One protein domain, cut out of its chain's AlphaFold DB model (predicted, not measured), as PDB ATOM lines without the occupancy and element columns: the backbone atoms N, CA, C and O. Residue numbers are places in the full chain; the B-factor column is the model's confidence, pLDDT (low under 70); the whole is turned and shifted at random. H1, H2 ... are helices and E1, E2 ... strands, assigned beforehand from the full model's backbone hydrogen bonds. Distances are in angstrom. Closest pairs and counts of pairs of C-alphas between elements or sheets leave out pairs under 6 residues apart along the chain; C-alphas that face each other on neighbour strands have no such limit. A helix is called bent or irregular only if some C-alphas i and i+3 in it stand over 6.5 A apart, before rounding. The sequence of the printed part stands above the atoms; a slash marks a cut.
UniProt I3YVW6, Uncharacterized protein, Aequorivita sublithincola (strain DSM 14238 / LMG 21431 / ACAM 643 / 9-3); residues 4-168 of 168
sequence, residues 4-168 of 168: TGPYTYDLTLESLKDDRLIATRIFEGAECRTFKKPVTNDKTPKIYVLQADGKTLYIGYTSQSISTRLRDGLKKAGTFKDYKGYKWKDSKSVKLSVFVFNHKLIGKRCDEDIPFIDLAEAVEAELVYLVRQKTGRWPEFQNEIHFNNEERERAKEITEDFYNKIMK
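What this domain is: This is residues 4 to 168 of the 168 residues of an uncharacterized protein of Aequorivita sublithincola (strain DSM 14238 / LMG 21431 / ACAM 643 / 9-3) (UniProt I3YVW6). A strongly twisted, curled sheet of five strands has two helices, H3 and H4, packed together at a steep angle over one face and a shorter helix, H1, on the other. The turn of the long E1-E2 hairpin and the start of H4 lie at opposite ends of the longest axis. The printed part has 165 residues, with elements in the order E1 E2 E3 E4 H1 H2 E5 H3 H4; the sheet runs E2 E1 E5 E3 E4, antiparallel throughout, and the class is mixed, helices and strands. It is compact, with a radius of gyration of the C-alphas of 15.5 A, and rounded, spanning 44 by 36 by 34 A.

Where its parts are: In the sheet, E1 is residues 4 to 16, 33.7 A long, from C-alpha 4 at (-48.344, 37.176, 7.988). E2 is residues 19 to 27, 23.4 A; E3 residues 46 to 52, 19.9 A; E4 residues 55 to 62, 21.1 A; and E5 residues 93 to 101, 26.0 A. H3, residues 114 to 135, is 31.3 A long. H4, residues 152 to 166, is 20.7 A long and ends at C-alpha 166, (-35.874, 36.981, 12.062). H1 is residues 66 to 74, 12.0 A. H2, residues 87 to 90, is irregular: C-alphas 87 and 90 are 7.2 A apart.

How they stand to each other: E2 and E4 are edge strands. The hairpin E1 and E2 has N 10 and O 26 within hydrogen-bond range at 3.0 A. E1 and E5 have N 7 and O 98 at 2.8 A, E5 and E3 have N 49 and O 97 at 2.8 A, and the hairpin E3 and E4 has N 48 and O 60 at 2.9 A. The sheet and its helices make three layers, helices on both faces: H3 and H4 on one, H1 on the other. H3 lies over E3 and E4 at a height over the sheet of 9.3 A, along the strands, at 2 degrees to E4 on the local plane. H4 lies over E5 and E3, also at 9.3 A, slantwise to the strands. H3 and H4 touch, the C-alphas of Val 123 and Ala 155 being closest at 4.8 A, with a steep tilt of 56 degrees, the same way. H1 comes closest to E2 at the C-alphas of Leu 74 and Arg 20, 5.5 A. H2 stands only just at the sheet's level, at 3.9 A. E4, H1, H2 and E5 form a split strand-helix-strand unit, two strands running the same way with E3 between them, its crossover right-handed. H1 and H3 are apart. In H1, H3 and H4 every O i to N i+4 pair is within hydrogen-bond range; H2 is too short for one.

The domain as a whole: The farthest C-alphas, those of Lys 17 and Glu 153, are 46.2 A apart. The printed part has no cut. The links E2 to E3, H1 to H2, E5 to H3 and H3 to H4 are long. Mean pLDDT of the printed part is 89.5; residues 16 to 19, 76 to 84, 108 and 168 are under 70.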
ATOM      1  N   THR A   4     -48.602  35.949   7.218       97.75
ATOM      2  CA  THR A   4     -48.344  37.176   7.988       97.75
ATOM      3  C   THR A   4     -47.304  36.925   9.084       97.75
ATOM      4  O   THR A   4     -47.092  35.782   9.497       97.75
ATOM      5  N   GLY A   5     -46.649  37.992   9.555       95.62
ATOM      6  CA  GLY A   5     -45.627  37.946  10.607       95.62
ATOM      7  C   GLY A   5     -44.231  38.437  10.167       95.62
ATOM      8  O   GLY A   5     -44.080  38.944   9.048       95.62
ATOM      9  N   PRO A   6     -43.214  38.293  11.037       97.06
ATOM     10  CA  PRO A   6     -43.273  37.571  12.306       97.06
ATOM     11  C   PRO A   6     -44.060  38.334  13.377       97.06
ATOM     12  O   PRO A   6     -43.914  39.540  13.542       97.06
ATOM     13  N   TYR A   7     -44.874  37.603  14.134       97.81
ATOM     14  CA  TYR A   7     -45.397  38.053  15.419       97.81
ATOM     15  C   TYR A   7     -44.391  37.653  16.493       97.81
ATOM     16  O   TYR A   7     -44.241  36.460  16.779       97.81
ATOM     17  N   THR A   8     -43.687  38.637  17.047       97.31
ATOM     18  CA  THR A   8     -42.541  38.392  17.929       97.31
ATOM     19  C   THR A   8     -42.904  38.608  19.389       97.31
ATOM     20  O   THR A   8     -43.471  39.638  19.748       97.31
ATOM     21  N   TYR A   9     -42.544  37.638  20.225       97.69
ATOM     22  CA  TYR A   9     -42.709  37.686  21.669       97.69
ATOM     23  C   TYR A   9     -41.373  37.439  22.359       97.69
ATOM     24  O   TYR A   9     -40.711  36.448  22.054       97.69
ATOM     25  N   ASP A  10     -41.025  38.261  23.342       96.56
ATOM     26  CA  ASP A  10     -39.971  37.918  24.297       96.56
ATOM     27  C   ASP A  10     -40.621  37.211  25.489       96.56
ATOM     28  O   ASP A  10     -41.543  37.732  26.127       96.56
ATOM     29  N   LEU A  11     -40.198  35.974  25.739       95.38
ATOM     30  CA  LEU A  11     -40.757  35.105  26.766       95.38
ATOM     31  C   LEU A  11     -39.743  34.920  27.889       95.38
ATOM     32  O   LEU A  11     -38.573  34.644  27.626       95.38
ATOM     33  N   THR A  12     -40.215  34.975  29.131       93.12
ATOM     34  CA  THR A  12     -39.439  34.545  30.303       93.12
ATOM     35  C   THR A  12     -40.037  33.260  30.852       93.12
ATOM     36  O   THR A  12     -41.254  33.164  31.042       93.12
ATOM     37  N   LEU A  13     -39.185  32.263  31.090       89.94
ATOM     38  CA  LEU A  13     -39.576  30.960  31.617       89.94
ATOM     39  C   LEU A  13     -39.161  30.832  33.082       89.94
ATOM     40  O   LEU A  13     -38.004  31.053  33.438       89.94
ATOM     41  N   GLU A  14     -40.085  30.385  33.923       85.62
ATOM     42  CA  GLU A  14     -39.829  30.108  35.336       85.62
ATOM     43  C   GLU A  14     -40.055  28.632  35.654       85.62
ATOM     44  O   GLU A  14     -40.920  27.978  35.067       85.62
ATOM     45  N   SER A  15     -39.247  28.098  36.573       75.50
ATOM     46  CA  SER A  15     -39.415  26.738  37.091       75.50
ATOM     47  C   SER A  15     -40.517  26.698  38.136       75.50
ATOM     48  O   SER A  15     -40.483  27.457  39.102       75.50
ATOM     49  N   LEU A  16     -41.416  25.726  38.019       66.81
ATOM     50  CA  LEU A  16     -42.393  25.408  39.049       66.81
ATOM     51  C   LEU A  16     -42.389  23.901  39.321       66.81
ATOM     52  O   LEU A  16     -43.010  23.135  38.595       66.81
ATOM     53  N   LYS A  17     -41.679  23.479  40.379       60.47
ATOM     54  CA  LYS A  17     -41.703  22.106  40.932       60.47
ATOM     55  C   LYS A  17     -41.586  20.964  39.891       60.47
ATOM     56  O   LYS A  17     -42.203  19.929  40.097       60.47
ATOM     57  N   ASP A  18     -40.802  21.170  38.823       62.91
ATOM     58  CA  ASP A  18     -40.490  20.278  37.672       62.91
ATOM     59  C   ASP A  18     -41.111  20.684  36.317       62.91
ATOM     60  O   ASP A  18     -40.655  20.208  35.271       62.91
ATOM     61  N   ASP A  19     -42.097  21.582  36.310       64.50
ATOM     62  CA  ASP A  19     -42.636  22.202  35.097       64.50
ATOM     63  C   ASP A  19     -41.948  23.539  34.800       64.50
ATOM     64  O   ASP A  19     -41.344  24.171  35.673       64.50
ATOM     65  N   ARG A  20     -42.067  23.996  33.553       71.31
ATOM     66  CA  ARG A  20     -41.733  25.370  33.173       71.31
ATOM     67  C   ARG A  20     -43.003  26.095  32.770       71.31
ATOM     68  O   ARG A  20     -43.818  25.580  32.009       71.31
ATOM     69  N   LEU A  21     -43.163  27.311  33.265       81.81
ATOM     70  CA  LEU A  21     -44.270  28.181  32.899       81.81
ATOM     71  C   LEU A  21     -43.716  29.403  32.184       81.81
ATOM     72  O   LEU A  21     -42.640  29.897  32.508       81.81
ATOM     73  N   ILE A  22     -44.477  29.901  31.214       86.25
ATOM     74  CA  ILE A  22     -44.213  31.213  30.629       86.25
ATOM     75  C   ILE A  22     -44.707  32.248  31.641       86.25
ATOM     76  O   ILE A  22     -45.922  32.473  31.737       86.25
ATOM     77  N   ALA A  23     -43.768  32.821  32.391       85.19
ATOM     78  CA  ALA A  23     -44.017  33.796  33.446       85.19
ATOM     79  C   ALA A  23     -44.449  35.136  32.849       85.19
ATOM     80  O   ALA A  23     -45.537  35.625  33.145       85.19
ATOM     81  N   THR A  24     -43.657  35.663  31.912       90.69
ATOM     82  CA  THR A  24     -43.957  36.917  31.215       90.69
ATOM     83  C   THR A  24     -43.907  36.741  29.702       90.69
ATOM     84  O   THR A  24     -43.285  35.817  29.167       90.69
ATOM     85  N   ARG A  25     -44.639  37.616  29.005       95.75
ATOM     86  CA  ARG A  25     -44.700  37.698  27.541       95.75
ATOM     87  C   ARG A  25     -44.681  39.167  27.170       95.75
ATOM     88  O   ARG A  25     -45.614  39.877  27.535       95.75
ATOM     89  N   ILE A  26     -43.682  39.612  26.430       96.00
ATOM     90  CA  ILE A  26     -43.633  40.975  25.903       96.00
ATOM     91  C   ILE A  26     -43.965  40.907  24.417       96.00
ATOM     92  O   ILE A  26     -43.341  40.147  23.684       96.00
ATOM     93  N   PHE A  27     -44.968  41.665  23.988       95.94
ATOM     94  CA  PHE A  27     -45.383  41.794  22.594       95.94
ATOM     95  C   PHE A  27     -45.396  43.276  22.238       95.94
ATOM     96  O   PHE A  27     -45.996  44.063  22.966       95.94
ATOM     97  N   GLU A  28     -44.710  43.655  21.158       91.62
ATOM     98  CA  GLU A  28     -44.607  45.060  20.719       91.62
ATOM     99  C   GLU A  28     -44.142  46.011  21.847       91.62
ATOM    100  O   GLU A  28     -44.622  47.131  21.990       91.62
ATOM    101  N   GLY A  29     -43.207  45.544  22.684       91.06
ATOM    102  CA  GLY A  29     -42.630  46.326  23.784       91.06
ATOM    103  C   GLY A  29     -43.486  46.415  25.051       91.06
ATOM    104  O   GLY A  29     -43.040  47.012  26.027       91.06
ATOM    105  N   ALA A  30     -44.672  45.800  25.083       93.94
ATOM    106  CA  ALA A  30     -45.551  45.795  26.251       93.94
ATOM    107  C   ALA A  30     -45.798  44.379  26.787       93.94
ATOM    108  O   ALA A  30     -45.968  43.420  26.030       93.94
ATOM    109  N   GLU A  31     -45.865  44.242  28.113       95.44
ATOM    110  CA  GLU A  31     -46.240  42.973  28.731       95.44
ATOM    111  C   GLU A  31     -47.695  42.616  28.399       95.44
ATOM    112  O   GLU A  31     -48.610  43.441  28.464       95.44
ATOM    113  N   CYS A  32     -47.928  41.352  28.058       93.69
ATOM    114  CA  CYS A  32     -49.241  40.830  27.743       93.69
ATOM    115  C   CYS A  32     -49.542  39.557  28.545       93.69
ATOM    116  O   CYS A  32     -48.736  38.633  28.659       93.69
ATOM    117  N   ARG A  33     -50.769  39.467  29.075       90.94
ATOM    118  CA  ARG A  33     -51.219  38.280  29.824       90.94
ATOM    119  C   ARG A  33     -51.360  37.039  28.939       90.94
ATOM    120  O   ARG A  33     -51.208  35.917  29.408       90.94
ATOM    121  N   THR A  34     -51.678  37.233  27.660       93.38
ATOM    122  CA  THR A  34     -51.973  36.163  26.703       93.38
ATOM    123  C   THR A  34     -51.401  36.484  25.329       93.38
ATOM    124  O   THR A  34     -51.296  37.650  24.945       93.38
ATOM    125  N   PHE A  35     -51.088  35.432  24.566       96.38
ATOM    126  CA  PHE A  35     -50.784  35.550  23.142       96.38
ATOM    127  C   PHE A  35     -51.962  36.178  22.386       96.38
ATOM    128  O   PHE A  35     -53.130  35.950  22.721       96.38
ATOM    129  N   LYS A  36     -51.659  36.972  21.358       96.25
ATOM    130  CA  LYS A  36     -52.659  37.712  20.582       96.25
ATOM    131  C   LYS A  36     -53.002  36.971  19.293       96.25
ATOM    132  O   LYS A  36     -52.244  36.135  18.809       96.25
ATOM    133  N   LYS A  37     -54.175  37.252  18.728       96.31
ATOM    134  CA  LYS A  37     -54.463  36.804  17.360       96.31
ATOM    135  C   LYS A  37     -53.466  37.478  16.397       96.31
ATOM    136  O   LYS A  37     -53.090  38.618  16.661       96.31
ATOM    137  N   PRO A  38     -53.047  36.800  15.316       97.25
ATOM    138  CA  PRO A  38     -53.571  35.523  14.826       97.25
ATOM    139  C   PRO A  38     -52.836  34.277  15.349       97.25
ATOM    140  O   PRO A  38     -53.262  33.163  15.049       97.25
ATOM    141  N   VAL A  39     -51.787  34.407  16.171       97.62
ATOM    142  CA  VAL A  39     -50.992  33.243  16.623       97.62
ATOM    143  C   VAL A  39     -51.767  32.280  17.533       97.62
ATOM    144  O   VAL A  39     -51.365  31.134  17.744       97.62
ATOM    145  N   THR A  40     -52.911  32.719  18.058       97.50
ATOM    146  CA  THR A  40     -53.827  31.893  18.853       97.50
ATOM    147  C   THR A  40     -54.911  31.184  18.043       97.50
ATOM    148  O   THR A  40     -55.630  30.374  18.623       97.50
ATOM    149  N   ASN A  41     -55.030  31.435  16.734       96.94
ATOM    150  CA  ASN A  41     -56.016  30.749  15.897       96.94
ATOM    151  C   ASN A  41     -55.719  29.245  15.855       96.94
ATOM    152  O   ASN A  41     -54.581  28.835  15.620       96.94
ATOM    153  N   ASP A  42     -56.727  28.414  16.089       94.81
ATOM    154  CA  ASP A  42     -56.636  26.971  15.909       94.81
ATOM    155  C   ASP A  42     -56.766  26.592  14.427       94.81
ATOM    156  O   ASP A  42     -57.151  27.414  13.588       94.81
ATOM    157  N   LYS A  43     -56.401  25.348  14.098       95.62
ATOM    158  CA  LYS A  43     -56.464  24.796  12.736       95.62
ATOM    159  C   LYS A  43     -55.865  25.728  11.676       95.62
ATOM    160  O   LYS A  43     -56.387  25.850  10.582       95.62
ATOM    161  N   THR A  44     -54.806  26.445  12.015       96.38
ATOM    162  CA  THR A  44     -54.184  27.431  11.121       96.38
ATOM    163  C   THR A  44     -52.700  27.105  11.074       96.38
ATOM    164  O   THR A  44     -52.099  27.136  12.152       96.38
ATOM    165  N   PRO A  45     -52.106  26.764   9.917       96.69
ATOM    166  CA  PRO A  45     -50.690  26.426   9.829       96.69
ATOM    167  C   PRO A  45     -49.819  27.588  10.312       96.69
ATOM    168  O   PRO A  45     -50.059  28.752   9.979       96.69
ATOM    169  N   LYS A  46     -48.814  27.276  11.127       97.88
ATOM    170  CA  LYS A  46     -47.853  28.241  11.663       97.88
ATOM    171  C   LYS A  46     -46.465  27.644  11.647       97.88
ATOM    172  O   LYS A  46     -46.300  26.465  11.959       97.88
ATOM    173  N   ILE A  47     -45.493  28.503  11.389       98.00
ATOM    174  CA  ILE A  47     -44.084  28.226  11.643       98.00
ATOM    175  C   ILE A  47     -43.654  29.121  12.784       98.00
ATOM    176  O   ILE A  47     -43.891  30.329  12.759       98.00
ATOM    177  N   TYR A  48     -43.059  28.525  13.805       97.62
ATOM    178  CA  TYR A  48     -42.513  29.256  14.933       97.62
ATOM    179  C   TYR A  48     -41.021  28.989  15.066       97.62
ATOM    180  O   TYR A  48     -40.555  27.861  14.927       97.62
ATOM    181  N   VAL A  49     -40.280  30.051  15.354       97.31
ATOM    182  CA  VAL A  49     -38.838  30.027  15.563       97.31
ATOM    183  C   VAL A  49     -38.555  30.497  16.977       97.31
ATOM    184  O   VAL A  49     -39.065  31.530  17.408       97.31
ATOM    185  N   LEU A  50     -37.746  29.729  17.693       96.06
ATOM    186  CA  LEU A  50     -37.275  30.051  19.031       96.06
ATOM    187  C   LEU A  50     -35.795  30.390  18.979       96.06
ATOM    188  O   LEU A  50     -35.001  29.631  18.422       96.06
ATOM    189  N   GLN A  51     -35.431  31.513  19.582       95.44
ATOM    190  CA  GLN A  51     -34.060  32.000  19.657       95.44
ATOM    191  C   GLN A  51     -33.711  32.377  21.099       95.44
ATOM    192  O   GLN A  51     -34.546  32.910  21.826       95.44
ATOM    193  N   ALA A  52     -32.471  32.132  21.506       93.75
ATOM    194  CA  ALA A  52     -31.896  32.656  22.742       93.75
ATOM    195  C   ALA A  52     -30.393  32.845  22.556       93.75
ATOM    196  O   ALA A  52     -29.770  32.108  21.793       93.75
ATOM    197  N   ASP A  53     -29.823  33.847  23.225       89.81
ATOM    198  CA  ASP A  53     -28.379  34.115  23.228       89.81
ATOM    199  C   ASP A  53     -27.757  34.172  21.816       89.81
ATOM    200  O   ASP A  53     -26.678  33.638  21.557       89.81
ATOM    201  N   GLY A  54     -28.480  34.778  20.865       87.62
ATOM    202  CA  GLY A  54     -28.055  34.905  19.464       87.62
ATOM    203  C   GLY A  54     -28.072  33.599  18.659       87.62
ATOM    204  O   GLY A  54     -27.585  33.572  17.530       87.62
ATOM    205  N   LYS A  55     -28.626  32.513  19.206       92.44
ATOM    206  CA  LYS A  55     -28.728  31.205  18.551       92.44
ATOM    207  C   LYS A  55     -30.174  30.843  18.246       92.44
ATOM    208  O   LYS A  55     -31.079  31.130  19.027       92.44
ATOM    209  N   THR A  56     -30.377  30.118  17.151       95.31
ATOM    210  CA  THR A  56     -31.643  29.435  16.870       95.31
ATOM    211  C   THR A  56     -31.719  28.158  17.701       95.31
ATOM    212  O   THR A  56     -30.903  27.252  17.545       95.31
ATOM    213  N   LEU A  57     -32.706  28.083  18.589       94.94
ATOM    214  CA  LEU A  57     -32.933  26.935  19.462       94.94
ATOM    215  C   LEU A  57     -33.743  25.848  18.761       94.94
ATOM    216  O   LEU A  57     -33.404  24.670  18.847       94.94
ATOM    217  N   TYR A  58     -34.831  26.243  18.099       95.25
ATOM    218  CA  TYR A  58     -35.783  25.316  17.497       95.25
ATOM    219  C   TYR A  58     -36.629  26.021  16.436       95.25
ATOM    220  O   TYR A  58     -37.027  27.173  16.627       95.25
ATOM    221  N   ILE A  59     -36.929  25.315  15.351       96.56
ATOM    222  CA  ILE A  59     -37.911  25.722  14.346       96.56
ATOM    223  C   ILE A  59     -38.972  24.629  14.307       96.56
ATOM    224  O   ILE A  59     -38.634  23.446  14.287       96.56
ATOM    225  N   GLY A  60     -40.237  25.038  14.367       95.12
ATOM    226  CA  GLY A  60     -41.355  24.119  14.488       95.12
ATOM    227  C   GLY A  60     -42.552  24.497  13.632       95.12
ATOM    228  O   GLY A  60     -42.929  25.669  13.552       95.12
ATOM    229  N   TYR A  61     -43.217  23.483  13.101       95.62
ATOM    230  CA  TYR A  61     -44.573  23.572  12.574       95.62
ATOM    231  C   TYR A  61     -45.643  23.323  13.660       95.62
ATOM    232  O   TYR A  61     -45.473  22.529  14.593       95.62
ATOM    233  N   THR A  62     -46.784  24.017  13.564       95.06
ATOM    234  CA  THR A  62     -48.016  23.657  14.284       95.06
ATOM    235  C   THR A  62     -49.266  24.210  13.602       95.06
ATOM    236  O   THR A  62     -49.270  25.330  13.098       95.06
ATOM    237  N   SER A  63     -50.376  23.472  13.662       95.81
ATOM    238  CA  SER A  63     -51.714  23.994  13.344       95.81
ATOM    239  C   SER A  63     -52.506  24.420  14.589       95.81
ATOM    240  O   SER A  63     -53.554  25.064  14.481       95.81
ATOM    241  N   GLN A  64     -52.010  24.096  15.786       95.75
ATOM    242  CA  GLN A  64     -52.626  24.467  17.058       95.75
ATOM    243  C   GLN A  64     -52.420  25.958  17.356       95.75
ATOM    244  O   GLN A  64     -51.624  26.649  16.714       95.75
ATOM    245  N   SER A  65     -53.117  26.467  18.375       96.75
ATOM    246  CA  SER A  65     -52.754  27.759  18.959       96.75
ATOM    247  C   SER A  65     -51.331  27.689  19.537       96.75
ATOM    248  O   SER A  65     -50.958  26.672  20.130       96.75
ATOM    249  N   ILE A  66     -50.553  28.771  19.430       97.12
ATOM    250  CA  ILE A  66     -49.216  28.841  20.050       97.12
ATOM    251  C   ILE A  66     -49.289  28.611  21.564       97.12
ATOM    252  O   ILE A  66     -48.450  27.911  22.126       97.12
ATOM    253  N   SER A  67     -50.342  29.105  22.221       94.44
ATOM    254  CA  SER A  67     -50.604  28.842  23.639       94.44
ATOM    255  C   SER A  67     -50.657  27.344  23.954       94.44
ATOM    256  O   SER A  67     -50.038  26.901  24.918       94.44
ATOM    257  N   THR A  68     -51.393  26.566  23.152       92.81
ATOM    258  CA  THR A  68     -51.521  25.110  23.316       92.81
ATOM    259  C   THR A  68     -50.197  24.421  23.013       92.81
ATOM    260  O   THR A  68     -49.701  23.677  23.855       92.81
ATOM    261  N   ARG A  69     -49.577  24.735  21.867       93.50
ATOM    262  CA  ARG A  69     -48.327  24.106  21.420       93.50
ATOM    263  C   ARG A  69     -47.177  24.308  22.408       93.50
ATOM    264  O   ARG A  69     -46.399  23.384  22.645       93.50
ATOM    265  N   LEU A  70     -47.052  25.505  22.984       92.19
ATOM    266  CA  LEU A  70     -46.024  25.779  23.989       92.19
ATOM    267  C   LEU A  70     -46.352  25.118  25.324       92.19
ATOM    268  O   LEU A  70     -45.474  24.502  25.917       92.19
ATOM    269  N   ARG A  71     -47.611  25.189  25.774       88.50
ATOM    270  CA  ARG A  71     -48.042  24.515  27.007       88.50
ATOM    271  C   ARG A  71     -47.750  23.021  26.948       88.50
ATOM    272  O   ARG A  71     -47.221  22.485  27.912       88.50
ATOM    273  N   ASP A  72     -48.084  22.362  25.844       85.06
ATOM    274  CA  ASP A  72     -47.896  20.920  25.720       85.06
ATOM    275  C   ASP A  72     -46.424  20.523  25.768       85.06
ATOM    276  O   ASP A  72     -46.100  19.536  26.423       85.06
ATOM    277  N   GLY A  73     -45.528  21.314  25.175       83.19
ATOM    278  CA  GLY A  73     -44.105  20.996  25.236       83.19
ATOM    279  C   GLY A  73     -43.360  21.467  26.480       83.19
ATOM    280  O   GLY A  73     -42.281  20.951  26.763       83.19
ATOM    281  N   LEU A  74     -43.926  22.385  27.264       83.81
ATOM    282  CA  LEU A  74     -43.362  22.795  28.555       83.81
ATOM    283  C   LEU A  74     -43.777  21.890  29.730       83.81
ATOM    284  O   LEU A  74     -43.186  22.000  30.805       83.81
ATOM    285  N   LYS A  75     -44.745  20.984  29.530       76.06
ATOM    286  CA  LYS A  75     -45.123  19.961  30.521       76.06
ATOM    287  C   LYS A  75     -43.948  19.037  30.867       76.06
ATOM    288  O   LYS A  75     -43.053  18.790  30.049       76.06
ATOM    289  N   LYS A  76     -43.985  18.485  32.081       64.06
ATOM    290  CA  LYS A  76     -43.032  17.497  32.596       64.06
ATOM    291  C   LYS A  76     -42.826  16.319  31.635       64.06
ATOM    292  O   LYS A  76     -43.755  15.788  31.023       64.06
ATOM    293  N   ALA A  77     -41.572  15.877  31.542       57.19
ATOM    294  CA  ALA A  77     -41.223  14.634  30.863       57.19
ATOM    295  C   ALA A  77     -41.976  13.462  31.515       57.19
ATOM    296  O   ALA A  77     -41.948  13.319  32.736       57.19
ATOM    297  N   GLY A  78     -42.649  12.633  30.715       52.88
ATOM    298  CA  GLY A  78     -43.433  11.494  31.202       52.88
ATOM    299  C   GLY A  78     -44.909  11.782  31.506       52.88
ATOM    300  O   GLY A  78     -45.625  10.852  31.862       52.88
ATOM    301  N   THR A  79     -45.406  13.017  31.322       58.72
ATOM    302  CA  THR A  79     -46.861  13.295  31.354       58.72
ATOM    303  C   THR A  79     -47.602  12.589  30.215       58.72
ATOM    304  O   THR A  79     -48.735  12.150  30.384       58.72
ATOM    305  N   PHE A  80     -46.942  12.440  29.068       58.66
ATOM    306  CA  PHE A  80     -47.352  11.532  28.001       58.66
ATOM    307  C   PHE A  80     -46.285  10.445  27.878       58.66
ATOM    308  O   PHE A  80     -45.092  10.742  28.000       58.66
ATOM    309  N   LYS A  81     -46.710   9.193  27.672       53.44
ATOM    310  CA  LYS A  81     -45.802   8.046  27.536       53.44
ATOM    311  C   LYS A  81     -44.775   8.370  26.437       53.44
ATOM    312  O   LYS A  81     -45.159   8.783  25.350       53.44
ATOM    313  N   ASP A  82     -43.492   8.298  26.785       58.91
ATOM    314  CA  ASP A  82     -42.327   8.583  25.927       58.91
ATOM    315  C   ASP A  82     -42.073  10.051  25.506       58.91
ATOM    316  O   ASP A  82     -41.046  10.344  24.887       58.91
ATOM    317  N   TYR A  83     -42.905  11.021  25.916       63.34
ATOM    318  CA  TYR A  83     -42.652  12.444  25.647       63.34
ATOM    319  C   TYR A  83     -41.766  13.088  26.724       63.34
ATOM    320  O   TYR A  83     -42.134  13.162  27.898       63.34
ATOM    321  N   LYS A  84     -40.598  13.607  26.323       65.12
ATOM    322  CA  LYS A  84     -39.614  14.227  27.237       65.12
ATOM    323  C   LYS A  84     -39.750  15.753  27.395       65.12
ATOM    324  O   LYS A  84     -38.967  16.351  28.133       65.12
ATOM    325  N   GLY A  85     -40.742  16.382  26.759       74.12
ATOM    326  CA  GLY A  85     -40.865  17.844  26.735       74.12
ATOM    327  C   GLY A  85     -39.838  18.517  25.822       74.12
ATOM    328  O   GLY A  85     -38.974  17.868  25.227       74.12
ATOM    329  N   TYR A  86     -39.922  19.841  25.712       79.50
ATOM    330  CA  TYR A  86     -38.943  20.636  24.979       79.50
ATOM    331  C   TYR A  86     -37.594  20.646  25.691       79.50
ATOM    332  O   TYR A  86     -37.511  20.947  26.879       79.50
ATOM    333  N   LYS A  87     -36.519  20.395  24.939       81.94
ATOM    334  CA  LYS A  87     -35.146  20.461  25.463       81.94
ATOM    335  C   LYS A  87     -34.700  21.893  25.780       81.94
ATOM    336  O   LYS A  87     -33.900  22.090  26.681       81.94
ATOM    337  N   TRP A  88     -35.257  22.893  25.093       80.06
ATOM    338  CA  TRP A  88     -34.935  24.307  25.316       80.06
ATOM    339  C   TRP A  88     -35.612  24.919  26.549       80.06
ATOM    340  O   TRP A  88     -35.335  26.077  26.865       80.06
ATOM    341  N   LYS A  89     -36.487  24.184  27.252       78.88
ATOM    342  CA  LYS A  89     -37.291  24.704  28.373       78.88
ATOM    343  C   LYS A  89     -36.465  25.230  29.552       78.88
ATOM    344  O   LYS A  89     -37.000  25.945  30.392       78.88
ATOM    345  N   ASP A  90     -35.184  24.877  29.617       78.69
ATOM    346  CA  ASP A  90     -34.258  25.358  30.644       78.69
ATOM    347  C   ASP A  90     -33.638  26.727  30.334       78.69
ATOM    348  O   ASP A  90     -32.987  27.317  31.199       78.69
ATOM    349  N   SER A  91     -33.900  27.275  29.146       84.19
ATOM    350  CA  SER A  91     -33.548  28.654  28.797       84.19
ATOM    351  C   SER A  91     -34.363  29.630  29.647       84.19
ATOM    352  O   SER A  91     -35.585  29.518  29.723       84.19
ATOM    353  N   LYS A  92     -33.715  30.618  30.277       86.50
ATOM    354  CA  LYS A  92     -34.417  31.615  31.113       86.50
ATOM    355  C   LYS A  92     -35.298  32.549  30.291       86.50
ATOM    356  O   LYS A  92     -36.396  32.894  30.716       86.50
ATOM    357  N   SER A  93     -34.806  32.960  29.127       91.62
ATOM    358  CA  SER A  93     -35.528  33.817  28.199       91.62
ATOM    359  C   SER A  93     -35.378  33.289  26.784       91.62
ATOM    360  O   SER A  93     -34.314  32.793  26.413       91.62
ATOM    361  N   VAL A  94     -36.464  33.358  26.020       94.94
ATOM    362  CA  VAL A  94     -36.494  32.962  24.614       94.94
ATOM    363  C   VAL A  94     -37.288  33.989  23.819       94.94
ATOM    364  O   VAL A  94     -38.382  34.391  24.218       94.94
ATOM    365  N   LYS A  95     -36.758  34.386  22.665       96.50
ATOM    366  CA  LYS A  95     -37.509  35.113  21.647       96.50
ATOM    367  C   LYS A  95     -38.266  34.104  20.792       96.50
ATOM    368  O   LYS A  95     -37.681  33.158  20.268       96.50
ATOM    369  N   LEU A  96     -39.567  34.312  20.659       97.44
ATOM    370  CA  LEU A  96     -40.464  33.539  19.819       97.44
ATOM    371  C   LEU A  96     -40.903  34.398  18.634       97.44
ATOM    372  O   LEU A  96     -41.605  35.384  18.831       97.44
ATOM    373  N   SER A  97     -40.580  33.973  17.420       98.12
ATOM    374  CA  SER A  97     -41.065  34.577  16.176       98.12
ATOM    375  C   SER A  97     -42.055  33.628  15.514       98.12
ATOM    376  O   SER A  97     -41.716  32.474  15.263       98.12
ATOM    377  N   VAL A  98     -43.279  34.081  15.237       98.50
ATOM    378  CA  VAL A  98     -44.330  33.230  14.652       98.50
ATOM    379  C   VAL A  98     -44.798  33.788  13.319       98.50
ATOM    380  O   VAL A  98     -45.238  34.933  13.241       98.50
ATOM    381  N   PHE A  99     -44.781  32.949  12.294       98.56
ATOM    382  CA  PHE A  99     -45.404  33.200  11.005       98.56
ATOM    383  C   PHE A  99     -46.704  32.413  10.913       98.56
ATOM    384  O   PHE A  99     -46.755  31.236  11.275       98.56
ATOM    385  N   VAL A 100     -47.764  33.069  10.450       98.31
ATOM    386  CA  VAL A 100     -49.100  32.475  10.357       98.31
ATOM    387  C   VAL A 100     -49.514  32.430   8.903       98.31
ATOM    388  O   VAL A 100     -49.603  33.470   8.251       98.31
ATOM    389  N   PHE A 101     -49.784  31.234   8.395       97.44
ATOM    390  CA  PHE A 101     -50.331  31.077   7.061       97.44
ATOM    391  C   PHE A 101     -51.833  31.360   7.068       97.44
ATOM    392  O   PHE A 101     -52.573  30.891   7.932       97.44
ATOM    393  N   ASN A 102     -52.294  32.124   6.084       94.19
ATOM    394  CA  ASN A 102     -53.671  32.601   5.978       94.19
ATOM    395  C   ASN A 102     -54.581  31.528   5.361       94.19
ATOM    396  O   ASN A 102     -55.189  31.735   4.312       94.19
ATOM    397  N   HIS A 103     -54.645  30.361   5.995       94.50
ATOM    398  CA  HIS A 103     -55.531  29.271   5.610       94.50
ATOM    399  C   HIS A 103     -56.021  28.543   6.861       94.50
ATOM    400  O   HIS A 103     -55.227  28.197   7.737       94.50
ATOM    401  N   LYS A 104     -57.335  28.327   6.957       95.19
ATOM    402  CA  LYS A 104     -57.932  27.571   8.055       95.19
ATOM    403  C   LYS A 104     -58.204  26.150   7.584       95.19
ATOM    404  O   LYS A 104     -59.089  25.942   6.764       95.19
ATOM    405  N   LEU A 105     -57.466  25.211   8.157       95.50
ATOM    406  CA  LEU A 105     -57.634  23.783   7.950       95.50
ATOM    407  C   LEU A 105     -59.015  23.326   8.429       95.50
ATOM    408  O   LEU A 105     -59.555  23.814   9.435       95.50
ATOM    409  N   ILE A 106     -59.548  22.321   7.753       93.44
ATOM    410  CA  ILE A 106     -60.776  21.624   8.140       93.44
ATOM    411  C   ILE A 106     -60.513  20.840   9.439       93.44
ATOM    412  O   ILE A 106     -61.317  20.864  10.387       93.44
ATOM    413  N   GLY A 107     -59.318  20.255   9.548       78.12
ATOM    414  CA  GLY A 107     -58.851  19.439  10.663       78.12
ATOM    415  C   GLY A 107     -58.928  17.946  10.346       78.12
ATOM    416  O   GLY A 107     -59.725  17.519   9.521       78.12
ATOM    417  N   LYS A 108     -58.130  17.147  11.070       68.38
ATOM    418  CA  LYS A 108     -57.898  15.700  10.856       68.38
ATOM    419  C   LYS A 108     -56.967  15.332   9.683       68.38
ATOM    420  O   LYS A 108     -56.907  14.154   9.366       68.38
ATOM    421  N   ARG A 109     -56.206  16.285   9.116       79.56
ATOM    422  CA  ARG A 109     -55.235  16.040   8.019       79.56
ATOM    423  C   ARG A 109     -55.912  15.283   6.859       79.56
ATOM    424  O   ARG A 109     -55.466  14.215   6.465       79.56
ATOM    425  N   CYS A 110     -57.048  15.819   6.411       89.12
ATOM    426  CA  CYS A 110     -57.786  15.342   5.237       89.12
ATOM    427  C   CYS A 110     -57.101  15.782   3.937       89.12
ATOM    428  O   CYS A 110     -56.237  16.657   3.977       89.12
ATOM    429  N   ASP A 111     -57.501  15.204   2.804       91.44
ATOM    430  CA  ASP A 111     -56.888  15.459   1.493       91.44
ATOM    431  C   ASP A 111     -56.882  16.952   1.121       91.44
ATOM    432  O   ASP A 111     -55.932  17.442   0.518       91.44
ATOM    433  N   GLU A 112     -57.890  17.711   1.556       92.25
ATOM    434  CA  GLU A 112     -57.967  19.157   1.342       92.25
ATOM    435  C   GLU A 112     -56.962  19.955   2.188       92.25
ATOM    436  O   GLU A 112     -56.531  21.033   1.783       92.25
ATOM    437  N   ASP A 113     -56.581  19.440   3.360       93.75
ATOM    438  CA  ASP A 113     -55.603  20.066   4.254       93.75
ATOM    439  C   ASP A 113     -54.156  19.772   3.812       93.75
ATOM    440  O   ASP A 113     -53.266  20.586   4.082       93.75
ATOM    441  N   ILE A 114     -53.914  18.621   3.159       91.81
ATOM    442  CA  ILE A 114     -52.572  18.103   2.831       91.81
ATOM    443  C   ILE A 114     -51.703  19.155   2.128       91.81
ATOM    444  O   ILE A 114     -50.657  19.474   2.686       91.81
ATOM    445  N   PRO A 115     -52.124  19.807   1.024       93.00
ATOM    446  CA  PRO A 115     -51.251  20.746   0.310       93.00
ATOM    447  C   PRO A 115     -50.780  21.932   1.167       93.00
ATOM    448  O   PRO A 115     -49.686  22.464   0.985       93.00
ATOM    449  N   PHE A 116     -51.604  22.375   2.122       93.56
ATOM    450  CA  PHE A 116     -51.273  23.501   2.998       93.56
ATOM    451  C   PHE A 116     -50.348  23.094   4.143       93.56
ATOM    452  O   PHE A 116     -49.509  23.893   4.567       93.56
ATOM    453  N   ILE A 117     -50.516  21.872   4.650       93.38
ATOM    454  CA  ILE A 117     -49.635  21.282   5.660       93.38
ATOM    455  C   ILE A 117     -48.271  21.003   5.036       93.38
ATOM    456  O   ILE A 117     -47.260  21.415   5.595       93.38
ATOM    457  N   ASP A 118     -48.262  20.399   3.854       93.94
ATOM    458  CA  ASP A 118     -47.070  20.006   3.117       93.94
ATOM    459  C   ASP A 118     -46.207  21.211   2.745       93.94
ATOM    460  O   ASP A 118     -45.002  21.201   2.992       93.94
ATOM    461  N   LEU A 119     -46.818  22.307   2.278       95.12
ATOM    462  CA  LEU A 119     -46.096  23.565   2.066       95.12
ATOM    463  C   LEU A 119     -45.503  24.119   3.374       95.12
ATOM    464  O   LEU A 119     -44.386  24.635   3.372       95.12
ATOM    465  N   ALA A 120     -46.227  24.047   4.496       95.19
ATOM    466  CA  ALA A 120     -45.714  24.534   5.776       95.19
ATOM    467  C   ALA A 120     -44.555  23.664   6.299       95.19
ATOM    468  O   ALA A 120     -43.555  24.215   6.754       95.19
ATOM    469  N   GLU A 121     -44.655  22.336   6.192       94.56
ATOM    470  CA  GLU A 121     -43.587  21.381   6.522       94.56
ATOM    471  C   GLU A 121     -42.362  21.582   5.598       94.56
ATOM    472  O   GLU A 121     -41.232  21.654   6.079       94.56
ATOM    473  N   ALA A 122     -42.562  21.823   4.294       96.06
ATOM    474  CA  ALA A 122     -41.478  22.183   3.373       96.06
ATOM    475  C   ALA A 122     -40.760  23.480   3.793       96.06
ATOM    476  O   ALA A 122     -39.530  23.538   3.794       96.06
ATOM    477  N   VAL A 123     -41.511  24.513   4.203       97.06
ATOM    478  CA  VAL A 123     -40.946  25.769   4.732       97.06
ATOM    479  C   VAL A 123     -40.194  25.540   6.049       97.06
ATOM    480  O   VAL A 123     -39.136  26.130   6.251       97.06
ATOM    481  N   GLU A 124     -40.692  24.679   6.946       96.56
ATOM    482  CA  GLU A 124     -39.971  24.280   8.167       96.56
ATOM    483  C   GLU A 124     -38.595  23.698   7.820       96.56
ATOM    484  O   GLU A 124     -37.572  24.157   8.340       96.56
ATOM    485  N   ALA A 125     -38.567  22.715   6.918       95.62
ATOM    486  CA  ALA A 125     -37.352  22.016   6.524       95.62
ATOM    487  C   ALA A 125     -36.343  22.935   5.825       95.62
ATOM    488  O   ALA A 125     -35.165  22.952   6.200       95.62
ATOM    489  N   GLU A 126     -36.793  23.728   4.849       96.88
ATOM    490  CA  GLU A 126     -35.931  24.675   4.135       96.88
ATOM    491  C   GLU A 126     -35.394  25.757   5.088       96.88
ATOM    492  O   GLU A 126     -34.215  26.106   5.008       96.88
ATOM    493  N   LEU A 127     -36.178  26.238   6.066       96.75
ATOM    494  CA  LEU A 127     -35.695  27.221   7.045       96.75
ATOM    495  C   LEU A 127     -34.637  26.639   7.987       96.75
ATOM    496  O   LEU A 127     -33.629  27.296   8.264       96.75
ATOM    497  N   VAL A 128     -34.820  25.401   8.448       96.31
ATOM    498  CA  VAL A 128     -33.802  24.694   9.241       96.31
ATOM    499  C   VAL A 128     -32.516  24.515   8.431       96.31
ATOM    500  O   VAL A 128     -31.418  24.772   8.939       96.31
ATOM    501  N   TYR A 129     -32.640  24.122   7.162       95.69
ATOM    502  CA  TYR A 129     -31.503  23.979   6.261       95.69
ATOM    503  C   TYR A 129     -30.800  25.318   6.000       95.69
ATOM    504  O   TYR A 129     -29.574  25.393   6.091       95.69
ATOM    505  N   LEU A 130     -31.547  26.399   5.766       96.00
ATOM    506  CA  LEU A 130     -30.989  27.732   5.549       96.00
ATOM    507  C   LEU A 130     -30.229  28.237   6.783       96.00
ATOM    508  O   LEU A 130     -29.117  28.747   6.644       96.00
ATOM    509  N   VAL A 131     -30.754  28.025   7.997       95.44
ATOM    510  CA  VAL A 131     -30.020  28.316   9.244       95.44
ATOM    511  C   VAL A 131     -28.695  27.555   9.283       95.44
ATOM    512  O   VAL A 131     -27.658  28.154   9.581       95.44
ATOM    513  N   ARG A 132     -28.692  26.265   8.923       95.56
ATOM    514  CA  ARG A 132     -27.464  25.462   8.844       95.56
ATOM    515  C   ARG A 132     -26.472  26.019   7.829       95.56
ATOM    516  O   ARG A 132     -25.290  26.113   8.153       95.56
ATOM    517  N   GLN A 133     -26.939  26.402   6.645       96.38
ATOM    518  CA  GLN A 133     -26.099  26.978   5.593       96.38
ATOM    519  C   GLN A 133     -25.474  28.311   6.022       96.38
ATOM    520  O   GLN A 133     -24.288  28.535   5.799       96.38
ATOM    521  N   LYS A 134     -26.249  29.189   6.667       94.88
ATOM    522  CA  LYS A 134     -25.797  30.540   7.032       94.88
ATOM    523  C   LYS A 134     -24.937  30.582   8.292       94.88
ATOM    524  O   LYS A 134     -24.032  31.403   8.378       94.88
ATOM    525  N   THR A 135     -25.214  29.722   9.270       93.31
ATOM    526  CA  THR A 135     -24.533  29.749  10.580       93.31
ATOM    527  C   THR A 135     -23.488  28.645  10.747       93.31
ATOM    528  O   THR A 135     -22.736  28.646  11.721       93.31
ATOM    529  N   GLY A 136     -23.468  27.655   9.850       95.25
ATOM    530  CA  GLY A 136     -22.658  26.449  10.005       95.25
ATOM    531  C   GLY A 136     -23.102  25.557  11.170       95.25
ATOM    532  O   GLY A 136     -22.351  24.663  11.567       95.25
ATOM    533  N   ARG A 137     -24.299  25.770  11.744       92.88
ATOM    534  CA  ARG A 137     -24.855  25.025  12.890       92.88
ATOM    535  C   ARG A 137     -26.328  24.692  12.665       92.88
ATOM    536  O   ARG A 137     -27.068  25.478  12.096       92.88
ATOM    537  N   TRP A 138     -26.745  23.508  13.100       94.69
ATOM    538  CA  TRP A 138     -28.173  23.189  13.184       94.69
ATOM    539  C   TRP A 138     -28.810  23.956  14.353       94.69
ATOM    540  O   TRP A 138     -28.074  24.311  15.283       94.69
ATOM    541  N   PRO A 139     -30.137  24.194  14.353       95.06
ATOM    542  CA  PRO A 139     -30.816  24.665  15.554       95.06
ATOM    543  C   PRO A 139     -30.534  23.726  16.733       95.06
ATOM    544  O   PRO A 139     -30.580  22.504  16.581       95.06
ATOM    545  N   GLU A 140     -30.215  24.300  17.894       93.88
ATOM    546  CA  GLU A 140     -29.554  23.592  19.005       93.88
ATOM    547  C   GLU A 140     -30.326  22.361  19.503       93.88
ATOM    548  O   GLU A 140     -29.737  21.351  19.889       93.88
ATOM    549  N   PHE A 141     -31.654  22.425  19.447       92.25
ATOM    550  CA  PHE A 141     -32.537  21.385  19.954       92.25
ATOM    551  C   PHE A 141     -33.414  20.751  18.873       92.25
ATOM    552  O   PHE A 141     -34.393  20.084  19.221       92.25
ATOM    553  N   GLN A 142     -33.086  20.931  17.588       92.44
ATOM    554  CA  GLN A 142     -33.832  20.285  16.508       92.44
ATOM    555  C   GLN A 142     -33.731  18.763  16.647       92.44
ATOM    556  O   GLN A 142     -32.641  18.202  16.755       92.44
ATOM    557  N   ASN A 143     -34.875  18.089  16.674       82.44
ATOM    558  CA  ASN A 143     -34.963  16.638  16.847       82.44
ATOM    559  C   ASN A 143     -35.798  15.946  15.766       82.44
ATOM    560  O   ASN A 143     -35.681  14.737  15.609       82.44
ATOM    561  N   GLU A 144     -36.617  16.699  15.042       84.81
ATOM    562  CA  GLU A 144     -37.494  16.214  13.985       84.81
ATOM    563  C   GLU A 144     -37.609  17.303  12.922       84.81
ATOM    564  O   GLU A 144     -37.646  18.490  13.254       84.81
ATOM    565  N   ILE A 145     -37.593  16.905  11.653       85.12
ATOM    566  CA  ILE A 145     -37.794  17.782  10.501       85.12
ATOM    567  C   ILE A 145     -38.643  16.990   9.512       85.12
ATOM    568  O   ILE A 145     -38.267  15.875   9.143       85.12
ATOM    569  N   HIS A 146     -39.760  17.562   9.079       84.56
ATOM    570  CA  HIS A 146     -40.618  16.958   8.068       84.56
ATOM    571  C   HIS A 146     -40.183  17.461   6.695       84.56
ATOM    572  O   HIS A 146     -40.437  18.603   6.333       84.56
ATOM    573  N   PHE A 147     -39.475  16.624   5.938       83.31
ATOM    574  CA  PHE A 147     -39.075  16.980   4.582       83.31
ATOM    575  C   PHE A 147     -40.230  16.736   3.617       83.31
ATOM    576  O   PHE A 147     -40.711  15.609   3.502       83.31
ATOM    577  N   ASN A 148     -40.606  17.775   2.880       82.31
ATOM    578  CA  ASN A 148     -41.498  17.663   1.740       82.31
ATOM    579  C   ASN A 148     -40.859  18.353   0.528       82.31
ATOM    580  O   ASN A 148     -40.310  19.449   0.641       82.31
ATOM    581  N   ASN A 149     -40.870  17.668  -0.615       82.88
ATOM    582  CA  ASN A 149     -40.279  18.157  -1.861       82.88
ATOM    583  C   ASN A 149     -41.304  18.856  -2.769       82.88
ATOM    584  O   ASN A 149     -40.922  19.415  -3.799       82.88
ATOM    585  N   GLU A 150     -42.586  18.820  -2.416       81.88
ATOM    586  CA  GLU A 150     -43.632  19.549  -3.119       81.88
ATOM    587  C   GLU A 150     -43.519  21.054  -2.860       81.88
ATOM    588  O   GLU A 150     -43.086  21.497  -1.799       81.88
ATOM    589  N   GLU A 151     -43.870  21.860  -3.868       86.81
ATOM    590  CA  GLU A 151     -43.790  23.330  -3.820       86.81
ATOM    591  C   GLU A 151     -42.411  23.881  -3.384       86.81
ATOM    592  O   GLU A 151     -42.314  25.008  -2.899       86.81
ATOM    593  N   ARG A 152     -41.323  23.123  -3.585       89.44
ATOM    594  CA  ARG A 152     -39.982  23.456  -3.076       89.44
ATOM    595  C   ARG A 152     -39.525  24.882  -3.385       89.44
ATOM    596  O   ARG A 152     -39.010  25.559  -2.503       89.44
ATOM    597  N   GLU A 153     -39.691  25.346  -4.624       93.31
ATOM    598  CA  GLU A 153     -39.256  26.700  -4.999       93.31
ATOM    599  C   GLU A 153     -40.041  27.773  -4.240       93.31
ATOM    600  O   GLU A 153     -39.456  28.699  -3.683       93.31
ATOM    601  N   ARG A 154     -41.351  27.579  -4.080       94.62
ATOM    602  CA  ARG A 154     -42.175  28.451  -3.246       94.62
ATOM    603  C   ARG A 154     -41.750  28.395  -1.777       94.62
ATOM    604  O   ARG A 154     -41.698  29.427  -1.112       94.62
ATOM    605  N   ALA A 155     -41.453  27.207  -1.253       96.00
ATOM    606  CA  ALA A 155     -40.992  27.042   0.122       96.00
ATOM    607  C   ALA A 155     -39.668  27.780   0.372       96.00
ATOM    608  O   ALA A 155     -39.526  28.426   1.412       96.00
ATOM    609  N   LYS A 156     -38.732  27.755  -0.589       95.69
ATOM    610  CA  LYS A 156     -37.487  28.536  -0.537       95.69
ATOM    611  C   LYS A 156     -37.749  30.040  -0.512       95.69
ATOM    612  O   LYS A 156     -37.219  30.711   0.366       95.69
ATOM    613  N   GLU A 157     -38.596  30.558  -1.403       96.56
ATOM    614  CA  GLU A 157     -38.935  31.993  -1.447       96.56
ATOM    615  C   GLU A 157     -39.495  32.488  -0.103       96.56
ATOM    616  O   GLU A 157     -39.046  33.495   0.449       96.56
ATOM    617  N   ILE A 158     -40.449  31.742   0.463       97.31
ATOM    618  CA  ILE A 158     -41.046  32.046   1.773       97.31
ATOM    619  C   ILE A 158     -39.983  31.976   2.875       97.31
ATOM    620  O   ILE A 158     -39.928  32.834   3.759       97.31
ATOM    621  N   THR A 159     -39.128  30.957   2.821       96.56
ATOM    622  CA  THR A 159     -38.060  30.724   3.794       96.56
ATOM    623  C   THR A 159     -37.039  31.860   3.814       96.56
ATOM    624  O   THR A 159     -36.632  32.292   4.894       96.56
ATOM    625  N   GLU A 160     -36.632  32.367   2.651       96.62
ATOM    626  CA  GLU A 160     -35.711  33.503   2.554       96.62
ATOM    627  C   GLU A 160     -36.310  34.765   3.184       96.62
ATOM    628  O   GLU A 160     -35.639  35.441   3.970       96.62
ATOM    629  N   ASP A 161     -37.588  35.054   2.921       97.31
ATOM    630  CA  ASP A 161     -38.294  36.160   3.576       97.31
ATOM    631  C   ASP A 161     -38.385  35.965   5.100       97.31
ATOM    632  O   ASP A 161     -38.099  36.895   5.861       97.31
ATOM    633  N   PHE A 162     -38.715  34.755   5.571       97.62
ATOM    634  CA  PHE A 162     -38.760  34.447   7.006       97.62
ATOM    635  C   PHE A 162     -37.399  34.686   7.658       97.62
ATOM    636  O   PHE A 162     -37.314  35.382   8.673       97.62
ATOM    637  N   TYR A 163     -36.334  34.148   7.061       96.25
ATOM    638  CA  TYR A 163     -34.968  34.279   7.558       96.25
ATOM    639  C   TYR A 163     -34.545  35.751   7.649       96.25
ATOM    640  O   TYR A 163     -34.064  36.197   8.692       96.25
ATOM    641  N   ASN A 164     -34.801  36.538   6.602       95.38
ATOM    642  CA  ASN A 164     -34.478  37.966   6.571       95.38
ATOM    643  C   ASN A 164     -35.255  38.787   7.612       95.38
ATOM    644  O   ASN A 164     -34.788  39.841   8.045       95.38
ATOM    645  N   LYS A 165     -36.444  38.333   8.022       95.31
ATOM    646  CA  LYS A 165     -37.252  38.995   9.056       95.31
ATOM    647  C   LYS A 165     -36.831  38.638  10.482       95.31
ATOM    648  O   LYS A 165     -37.033  39.464  11.370       95.31
ATOM    649  N   ILE A 166     -36.264  37.450  10.715       92.88
ATOM    650  CA  ILE A 166     -35.874  36.981  12.062       92.88
ATOM    651  C   ILE A 166     -34.383  37.149  12.385       92.88
ATOM    652  O   ILE A 166     -34.028  37.123  13.560       92.88
ATOM    653  N   MET A 167     -33.516  37.303  11.381       78.25
ATOM    654  CA  MET A 167     -32.054  37.390  11.553       78.25
ATOM    655  C   MET A 167     -31.503  38.817  11.390       78.25
ATOM    656  O   MET A 167     -30.370  38.986  10.941       78.25
ATOM    657  N   LYS A 168     -32.306  39.835  11.723       59.38
ATOM    658  CA  LYS A 168     -31.853  41.234  11.808       59.38
ATOM    659  C   LYS A 168     -31.174  41.529  13.136       59.38
ATOM    660  O   LYS A 168     -31.685  41.040  14.170       59.38
TER     661      LYS A 168